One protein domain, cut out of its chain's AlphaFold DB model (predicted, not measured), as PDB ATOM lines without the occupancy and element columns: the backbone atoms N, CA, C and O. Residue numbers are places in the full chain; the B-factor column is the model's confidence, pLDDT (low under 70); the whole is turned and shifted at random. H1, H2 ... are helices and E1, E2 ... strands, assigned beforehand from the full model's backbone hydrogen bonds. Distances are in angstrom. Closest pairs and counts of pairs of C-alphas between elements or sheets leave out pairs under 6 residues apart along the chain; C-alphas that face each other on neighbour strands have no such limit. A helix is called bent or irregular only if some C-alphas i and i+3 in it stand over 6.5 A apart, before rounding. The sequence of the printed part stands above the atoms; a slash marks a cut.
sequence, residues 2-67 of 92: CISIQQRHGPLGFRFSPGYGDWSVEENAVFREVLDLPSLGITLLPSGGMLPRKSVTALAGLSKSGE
ATOM      1  N   CYS A   2     270.739 162.948 289.372       60.78
ATOM      2  CA  CYS A   2     269.576 162.870 288.459       60.78
ATOM      3  C   CYS A   2     269.846 162.078 287.166       60.78
ATOM      4  O   CYS A   2     269.052 161.220 286.791       60.78
ATOM      5  N   ILE A   3     271.002 162.297 286.531       68.31
ATOM      6  CA  ILE A   3     271.333 161.650 285.251       68.31
ATOM      7  C   ILE A   3     271.446 160.123 285.381       68.31
ATOM      8  O   ILE A   3     270.993 159.381 284.519       68.31
ATOM      9  N   SER A   4     271.961 159.645 286.516       74.12
ATOM     10  CA  SER A   4     272.104 158.217 286.804       74.12
ATOM     11  C   SER A   4     270.782 157.529 287.153       74.12
ATOM     12  O   SER A   4     270.690 156.310 287.030       74.12
ATOM     13  N   ILE A   5     269.780 158.284 287.620       75.12
ATOM     14  CA  ILE A   5     268.417 157.779 287.843       75.12
ATOM     15  C   ILE A   5     267.698 157.682 286.496       75.12
ATOM     16  O   ILE A   5     267.096 156.652 286.208       75.12
ATOM     17  N   GLN A   6     267.850 158.694 285.634       73.12
ATOM     18  CA  GLN A   6     267.265 158.690 284.290       73.12
ATOM     19  C   GLN A   6     267.789 157.542 283.420       73.12
ATOM     20  O   GLN A   6     267.014 156.873 282.744       73.12
ATOM     21  N   GLN A   7     269.092 157.259 283.488       73.88
ATOM     22  CA  GLN A   7     269.705 156.133 282.773       73.88
ATOM     23  C   GLN A   7     269.164 154.763 283.211       73.88
ATOM     24  O   GLN A   7     269.175 153.827 282.419       73.88
ATOM     25  N   ARG A   8     268.710 154.631 284.464       76.81
ATOM     26  CA  ARG A   8     268.244 153.358 285.036       76.81
ATOM     27  C   ARG A   8     266.734 153.159 284.967       76.81
ATOM     28  O   ARG A   8     266.282 152.024 284.869       76.81
ATOM     29  N   HIS A   9     265.964 154.239 285.065       75.81
ATOM     30  CA  HIS A   9     264.516 154.170 285.278       75.81
ATOM     31  C   HIS A   9     263.698 154.917 284.221       75.81
ATOM     32  O   HIS A   9     262.476 154.953 284.334       75.81
ATOM     33  N   GLY A  10     264.350 155.467 283.195       74.81
ATOM     34  CA  GLY A  10     263.697 156.241 282.146       74.81
ATOM     35  C   GLY A  10     263.624 157.742 282.457       74.81
ATOM     36  O   GLY A  10     264.106 158.204 283.496       74.81
ATOM     37  N   PRO A  11     263.069 158.545 281.536       77.31
ATOM     38  CA  PRO A  11     262.930 159.984 281.704       77.31
ATOM     39  C   PRO A  11     262.116 160.345 282.952       77.31
ATOM     40  O   PRO A  11     261.125 159.704 283.301       77.31
ATOM     41  N   LEU A  12     262.547 161.419 283.614       78.06
ATOM     42  CA  LEU A  12     261.834 162.021 284.736       78.06
ATOM     43  C   LEU A  12     260.668 162.857 284.208       78.06
ATOM     44  O   LEU A  12     260.823 163.599 283.237       78.06
ATOM     45  N   GLY A  13     259.526 162.766 284.883       77.06
ATOM     46  CA  GLY A  13     258.392 163.654 284.661       77.06
ATOM     47  C   GLY A  13     258.644 165.078 285.165       77.06
ATOM     48  O   GLY A  13     259.745 165.449 285.585       77.06
ATOM     49  N   PHE A  14     257.587 165.891 285.144       79.00
ATOM     50  CA  PHE A  14     257.629 167.251 285.675       79.00
ATOM     51  C   PHE A  14     257.993 167.276 287.162       79.00
ATOM     52  O   PHE A  14     257.669 166.362 287.922       79.00
ATOM     53  N   ARG A  15     258.691 168.347 287.551       85.94
ATOM     54  CA  ARG A  15     259.086 168.621 288.930       85.94
ATOM     55  C   ARG A  15     258.059 169.543 289.564       85.94
ATOM     56  O   ARG A  15     257.838 170.635 289.043       85.94
ATOM     57  N   PHE A  16     257.490 169.117 290.678       87.94
ATOM     58  CA  PHE A  16     256.524 169.888 291.453       87.94
ATOM     59  C   PHE A  16     257.081 170.120 292.849       87.94
ATOM     60  O   PHE A  16     257.652 169.200 293.431       87.94
ATOM     61  N   SER A  17     256.932 171.328 293.384       91.25
ATOM     62  CA  SER A  17     257.363 171.637 294.745       91.25
ATOM     63  C   SER A  17     256.244 172.269 295.563       91.25
ATOM     64  O   SER A  17     255.410 172.978 294.992       91.25
ATOM     65  N   PRO A  18     256.275 172.091 296.893       93.50
ATOM     66  CA  PRO A  18     255.475 172.879 297.822       93.50
ATOM     67  C   PRO A  18     255.599 174.386 297.553       93.50
ATOM     68  O   PRO A  18     256.692 174.886 297.259       93.50
ATOM     69  N   GLY A  19     254.484 175.109 297.654       89.94
ATOM     70  CA  GLY A  19     254.393 176.554 297.418       89.94
ATOM     71  C   GLY A  19     254.051 176.962 295.981       89.94
ATOM     72  O   GLY A  19     253.984 178.158 295.698       89.94
ATOM     73  N   TYR A  20     253.820 176.005 295.076       87.50
ATOM     74  CA  TYR A  20     253.334 176.267 293.718       87.50
ATOM     75  C   TYR A  20     251.935 175.687 293.506       87.50
ATOM     76  O   TYR A  20     251.660 174.545 293.867       87.50
ATOM     77  N   GLY A  21     251.072 176.463 292.842       85.56
ATOM     78  CA  GLY A  21     249.695 176.063 292.562       85.56
ATOM     79  C   GLY A  21     248.872 175.940 293.844       85.56
ATOM     80  O   GLY A  21     248.822 176.864 294.650       85.56
ATOM     81  N   ASP A  22     248.225 174.797 293.995       86.56
ATOM     82  CA  ASP A  22     247.412 174.365 295.129       86.56
ATOM     83  C   ASP A  22     248.211 173.589 296.193       86.56
ATOM     84  O   ASP A  22     247.670 173.238 297.242       86.56
ATOM     85  N   TRP A  23     249.512 173.363 295.975       89.88
ATOM     86  CA  TRP A  23     250.373 172.707 296.955       89.88
ATOM     87  C   TRP A  23     250.891 173.715 297.988       89.88
ATOM     88  O   TRP A  23     251.711 174.583 297.677       89.88
ATOM     89  N   SER A  24     250.429 173.582 299.232       93.44
ATOM     90  CA  SER A  24     250.868 174.387 300.382       93.44
ATOM     91  C   SER A  24     252.394 174.344 300.576       93.44
ATOM     92  O   SER A  24     253.032 173.322 300.334       93.44
ATOM     93  N   VAL A  25     252.993 175.470 300.988       94.25
ATOM     94  CA  VAL A  25     254.449 175.601 301.204       94.25
ATOM     95  C   VAL A  25     254.905 174.923 302.500       94.25
ATOM     96  O   VAL A  25     256.054 174.496 302.618       94.25
ATOM     97  N   GLU A  26     253.994 174.777 303.456       95.19
ATOM     98  CA  GLU A  26     254.189 174.107 304.739       95.19
ATOM     99  C   GLU A  26     254.535 172.617 304.562       95.19
ATOM    100  O   GLU A  26     255.276 172.051 305.368       95.19
ATOM    101  N   GLU A  27     254.125 172.012 303.443       95.25
ATOM    102  CA  GLU A  27     254.461 170.633 303.054       95.25
ATOM    103  C   GLU A  27     255.966 170.398 302.830       95.25
ATOM    104  O   GLU A  27     256.423 169.254 302.757       95.25
ATOM    105  N   ASN A  28     256.792 171.451 302.803       95.38
ATOM    106  CA  ASN A  28     258.247 171.294 302.902       95.38
ATOM    107  C   ASN A  28     258.689 170.583 304.200       95.38
ATOM    108  O   ASN A  28     259.797 170.043 304.245       95.38
ATOM    109  N   ALA A  29     257.836 170.520 305.229       95.12
ATOM    110  CA  ALA A  29     258.062 169.696 306.414       95.12
ATOM    111  C   ALA A  29     258.178 168.197 306.085       95.12
ATOM    112  O   ALA A  29     259.002 167.511 306.680       95.12
ATOM    113  N   VAL A  30     257.444 167.687 305.091       94.94
ATOM    114  CA  VAL A  30     257.571 166.281 304.667       94.94
ATOM    115  C   VAL A  30     258.945 166.030 304.048       94.94
ATOM    116  O   VAL A  30     259.613 165.046 304.365       94.94
ATOM    117  N   PHE A  31     259.413 166.954 303.205       94.25
ATOM    118  CA  PHE A  31     260.746 166.874 302.604       94.25
ATOM    119  C   PHE A  31     261.856 166.950 303.651       94.25
ATOM    120  O   PHE A  31     262.854 166.247 303.507       94.25
ATOM    121  N   ARG A  32     261.677 167.766 304.699       94.62
ATOM    122  CA  ARG A  32     262.604 167.851 305.834       94.62
ATOM    123  C   ARG A  32     262.895 166.480 306.426       94.62
ATOM    124  O   ARG A  32     264.066 166.167 306.602       94.62
ATOM    125  N   GLU A  33     261.858 165.691 306.683       94.50
ATOM    126  CA  GLU A  33     261.997 164.380 307.318       94.50
ATOM    127  C   GLU A  33     262.485 163.309 306.332       94.50
ATOM    128  O   GLU A  33     263.397 162.551 306.641       94.50
ATOM    129  N   VAL A  34     261.929 163.265 305.114       95.56
ATOM    130  CA  VAL A  34     262.266 162.222 304.121       95.56
ATOM    131  C   VAL A  34     263.688 162.367 303.577       95.56
ATOM    132  O   VAL A  34     264.354 161.365 303.320       95.56
ATOM    133  N   LEU A  35     264.140 163.603 303.353       93.88
ATOM    134  CA  LEU A  35     265.460 163.890 302.784       93.88
ATOM    135  C   LEU A  35     266.503 164.251 303.841       93.88
ATOM    136  O   LEU A  35     267.647 164.502 303.465       93.88
ATOM    137  N   ASP A  36     266.108 164.323 305.114       95.25
ATOM    138  CA  ASP A  36     266.945 164.814 306.209       95.25
ATOM    139  C   ASP A  36     267.615 166.159 305.857       95.25
ATOM    140  O   ASP A  36     268.834 166.325 305.856       95.25
ATOM    141  N   LEU A  37     266.794 167.156 305.508       94.62
ATOM    142  CA  LEU A  37     267.276 168.482 305.090       94.62
ATOM    143  C   LEU A  37     268.289 169.132 306.059       94.62
ATOM    144  O   LEU A  37     269.218 169.784 305.566       94.62
ATOM    145  N   PRO A  38     268.184 168.966 307.396       94.75
ATOM    146  CA  PRO A  38     269.177 169.500 308.321       94.75
ATOM    147  C   PRO A  38     270.600 168.977 308.083       94.75
ATOM    148  O   PRO A  38     271.540 169.768 308.180       94.75
ATOM    149  N   SER A  39     270.788 167.702 307.715       96.00
ATOM    150  CA  SER A  39     272.131 167.167 307.419       96.00
ATOM    151  C   SER A  39     272.727 167.729 306.127       96.00
ATOM    152  O   SER A  39     273.946 167.781 305.969       96.00
ATOM    153  N   LEU A  40     271.874 168.253 305.244       94.62
ATOM    154  CA  LEU A  40     272.260 168.993 304.042       94.62
ATOM    155  C   LEU A  40     272.506 170.491 304.310       94.62
ATOM    156  O   LEU A  40     272.780 171.245 303.375       94.62
ATOM    157  N   GLY A  41     272.397 170.943 305.565       95.81
ATOM    158  CA  GLY A  41     272.542 172.350 305.946       95.81
ATOM    159  C   GLY A  41     271.341 173.220 305.567       95.81
ATOM    160  O   GLY A  41     271.471 174.443 305.487       95.81
ATOM    161  N   ILE A  42     270.176 172.610 305.319       96.62
ATOM    162  CA  ILE A  42     268.939 173.311 304.972       96.62
ATOM    163  C   ILE A  42     268.026 173.364 306.200       96.62
ATOM    164  O   ILE A  42     267.692 172.347 306.802       96.62
ATOM    165  N   THR A  43     267.590 174.569 306.562       96.44
ATOM    166  CA  THR A  43     266.686 174.811 307.695       96.44
ATOM    167  C   THR A  43     265.308 175.228 307.203       96.44
ATOM    168  O   THR A  43     265.194 176.090 306.330       96.44
ATOM    169  N   LEU A  44     264.261 174.653 307.797       96.25
ATOM    170  CA  LEU A  44     262.878 175.036 307.532       96.25
ATOM    171  C   LEU A  44     262.415 176.128 308.504       96.25
ATOM    172  O   LEU A  44     262.575 175.995 309.717       96.25
ATOM    173  N   LEU A  45     261.829 177.197 307.970       94.69
ATOM    174  CA  LEU A  45     261.183 178.257 308.740       94.69
ATOM    175  C   LEU A  45     259.760 177.837 309.149       94.69
ATOM    176  O   LEU A  45     259.148 177.029 308.451       94.69
ATOM    177  N   PRO A  46     259.176 178.441 310.203       93.00
ATOM    178  CA  PRO A  46     257.783 178.186 310.585       93.00
ATOM    179  C   PRO A  46     256.769 178.465 309.468       93.00
ATOM    180  O   PRO A  46     255.703 177.868 309.443       93.00
ATOM    181  N   SER A  47     257.110 179.349 308.526       92.75
ATOM    182  CA  SER A  47     256.303 179.661 307.343       92.75
ATOM    183  C   SER A  47     256.419 178.637 306.203       92.75
ATOM    184  O   SER A  47     255.959 178.912 305.102       92.75
ATOM    185  N   GLY A  48     257.132 177.520 306.390       92.25
ATOM    186  CA  GLY A  48     257.411 176.538 305.331       92.25
ATOM    187  C   GLY A  48     258.526 176.941 304.355       92.25
ATOM    188  O   GLY A  48     258.912 176.152 303.493       92.25
ATOM    189  N   GLY A  49     259.083 178.149 304.485       94.31
ATOM    190  CA  GLY A  49     260.238 178.593 303.702       94.31
ATOM    191  C   GLY A  49     261.533 177.860 304.073       94.31
ATOM    192  O   GLY A  49     261.655 177.297 305.159       94.31
ATOM    193  N   MET A  50     262.533 177.912 303.190       96.19
ATOM    194  CA  MET A  50     263.836 177.270 303.398       96.19
ATOM    195  C   MET A  50     264.979 178.285 303.490       96.19
ATOM    196  O   MET A  50     265.016 179.280 302.760       96.19
ATOM    197  N   LEU A  51     265.941 177.997 304.365       96.69
ATOM    198  CA  LEU A  51     267.242 178.654 304.430       96.69
ATOM    199  C   LEU A  51     268.350 177.647 304.091       96.69
ATOM    200  O   LEU A  51     268.319 176.547 304.638       96.69
ATOM    201  N   PRO A  52     269.331 177.997 303.236       95.94
ATOM    202  CA  PRO A  52     269.478 179.256 302.494       95.94
ATOM    203  C   PRO A  52     268.312 179.555 301.537       95.94
ATOM    204  O   PRO A  52     267.689 178.649 301.003       95.94
ATOM    205  N   ARG A  53     268.015 180.840 301.284       92.25
ATOM    206  CA  ARG A  53     266.835 181.229 300.475       92.25
ATOM    207  C   ARG A  53     266.847 180.704 299.036       92.25
ATOM    208  O   ARG A  53     265.803 180.657 298.401       92.25
ATOM    209  N   LYS A  54     268.020 180.364 298.493       92.00
ATOM    210  CA  LYS A  54     268.167 179.767 297.156       92.00
ATOM    211  C   LYS A  54     268.180 178.232 297.226       92.00
ATOM    212  O   LYS A  54     268.978 177.596 296.546       92.00
ATOM    213  N   SER A  55     267.308 177.663 298.052       93.38
ATOM    214  CA  SER A  55     267.068 176.222 298.149       93.38
ATOM    215  C   SER A  55     265.733 175.872 297.502       93.38
ATOM    216  O   SER A  55     264.774 176.637 297.592       93.38
ATOM    217  N   VAL A  56     265.673 174.712 296.849       92.56
ATOM    218  CA  VAL A  56     264.454 174.179 296.235       92.56
ATOM    219  C   VAL A  56     264.359 172.681 296.509       92.56
ATOM    220  O   VAL A  56     265.337 171.949 296.368       92.56
ATOM    221  N   THR A  57     263.173 172.238 296.895       93.56
ATOM    222  CA  THR A  57     262.755 170.838 297.020       93.56
ATOM    223  C   THR A  57     261.810 170.545 295.866       93.56
ATOM    224  O   THR A  57     261.144 171.451 295.383       93.56
ATOM    225  N   ALA A  58     261.765 169.317 295.357       91.62
ATOM    226  CA  ALA A  58     260.780 168.954 294.341       91.62
ATOM    227  C   ALA A  58     260.557 167.445 294.303       91.62
ATOM    228  O   ALA A  58     261.489 166.665 294.500       91.62
ATOM    229  N   LEU A  59     259.334 167.048 293.967       90.00
ATOM    230  CA  LEU A  59     258.969 165.694 293.586       90.00
ATOM    231  C   LEU A  59     259.018 165.573 292.059       90.00
ATOM    232  O   LEU A  59     258.489 166.430 291.351       90.00
ATOM    233  N   ALA A  60     259.631 164.505 291.556       87.38
ATOM    234  CA  ALA A  60     259.631 164.158 290.138       87.38
ATOM    235  C   ALA A  60     259.113 162.728 289.960       87.38
ATOM    236  O   ALA A  60     259.609 161.805 290.607       87.38
ATOM    237  N   GLY A  61     258.130 162.542 289.080       84.44
ATOM    238  CA  GLY A  61     257.600 161.216 288.762       84.44
ATOM    239  C   GLY A  61     258.591 160.381 287.945       84.44
ATOM    240  O   GLY A  61     259.230 160.897 287.027       84.44
ATOM    241  N   LEU A  62     258.692 159.088 288.256       83.12
ATOM    242  CA  LEU A  62     259.427 158.101 287.461       83.12
ATOM    243  C   LEU A  62     258.431 157.293 286.625       83.12
ATOM    244  O   LEU A  62     257.539 156.658 287.187       83.12
ATOM    245  N   SER A  63     258.589 157.299 285.301       73.44
ATOM    246  CA  SER A  63     257.760 156.502 284.391       73.44
ATOM    247  C   SER A  63     258.585 155.397 283.741       73.44
ATOM    248  O   SER A  63     259.583 155.668 283.074       73.44
ATOM    249  N   LYS A  64     258.141 154.143 283.895       67.50
ATOM    250  CA  LYS A  64     258.792 152.977 283.274       67.50
ATOM    251  C   LYS A  64     258.634 152.949 281.751       67.50
ATOM    252  O   LYS A  64     259.479 152.363 281.085       67.50
ATOM    253  N   SER A  65     257.572 153.549 281.206       63.09
ATOM    254  CA  SER A  65     257.267 153.509 279.768       63.09
ATOM    255  C   SER A  65     257.975 154.596 278.957       63.09
ATOM    256  O   SER A  65     257.810 154.657 277.746       63.09
ATOM    257  N   GLY A  66     258.770 155.465 279.587       56.59
ATOM    258  CA  GLY A  66     259.456 156.553 278.887       56.59
ATOM    259  C   GLY A  66     258.545 157.670 278.377       56.59
ATOM    260  O   GLY A  66     259.029 158.675 277.859       56.59
ATOM    261  N   GLU A  67     257.238 157.548 278.574       58.72
ATOM    262  CA  GLU A  67     256.274 158.565 278.193       58.72
ATOM    263  C   GLU A  67     256.214 159.631 279.288       58.72
ATOM    264  O   GLU A  67     255.492 159.512 280.279       58.72
TER     265      GLU A  67
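Overview. This is residues 2 to 67 of the 92 residues of an uncharacterized protein of Cyanobacteria bacterium UBA8530 (UniProt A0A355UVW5). A narrow ribbon of two antiparallel strands, E1 and E2, joins two unequal ends: a small end with H1 and the last printed residues, and a larger head with H2, the short H3 and a long loop, residues 41 to 58. Within that loop the chain folds back on itself, where residues 43 to 44 pair with residues 50 to 51, before it returns to the ribbon. The printed part has 66 residues with three named helices and two named strands, in the order H1, E1, H2, H3, E2; the class is mixed, helices and strands, with under half of the residues in named elements. The whole is loose, with a radius of gyration of the C-alphas of 13.6 A and spans of 39 by 28 by 19 A.

Along the chain. E1 is residues 12 to 16, 11.6 A from first to last C-alpha, and begins at C-alpha 12, (261.834, 162.021, 284.736). E2 is residues 59 to 62, 9.8 A, and ends at C-alpha 62, (259.427, 158.101, 287.461). H1 is residues 2 to 9, 10.6 A, and begins at C-alpha 2, (269.576, 162.870, 288.459). H2, the longest helix, is residues 25 to 34, 15.8 A; it is neither bent nor irregular, but only just: C-alphas 26 and 29 are 6.1 A apart. H3 is residues 37 to 40, 5.1 A.

Arrangement. E1 and E2 are antiparallel neighbours, with 159 degrees between their directions. N 13 and O 61 are within hydrogen-bond range at 2.9 A, and so are N 59 and O 16 at 2.8 A. The C-alphas of Gly 13 and Gly 61 face each other at 4.8 A. The closest C-alphas of H1 and E2 are those of His 9 and Leu 62, 6.8 A apart; those of H1 and E1 are Gln 6 and Leu 12, 6.4 A apart. H2 and E2 are apart. H2 and H3 are close but not clearly touching, and their closest C-alphas, those of Phe 31 and Leu 37, are 7.2 A apart. H1 is apart from both H2 and H3. Of the O i to N i+4 pairs, 3 of 4 are within hydrogen-bond range in H1 and 3 of 6 in H2; H3 is too short for such a pair.

Size, cuts and confidence. The two C-alphas farthest apart are those of Pro 46 and Ser 65, 39.5 A. The printed part, residues 2 to 67, has no cut. The link from H3 to E2 is long, 18 residues; those from H1 to E1 and from H2 to H3 are tight, and the link from E1 to H2 is short. The mean pLDDT of the printed part is 86.9, and residues 2 to 3 and 64 to 67 are under 70.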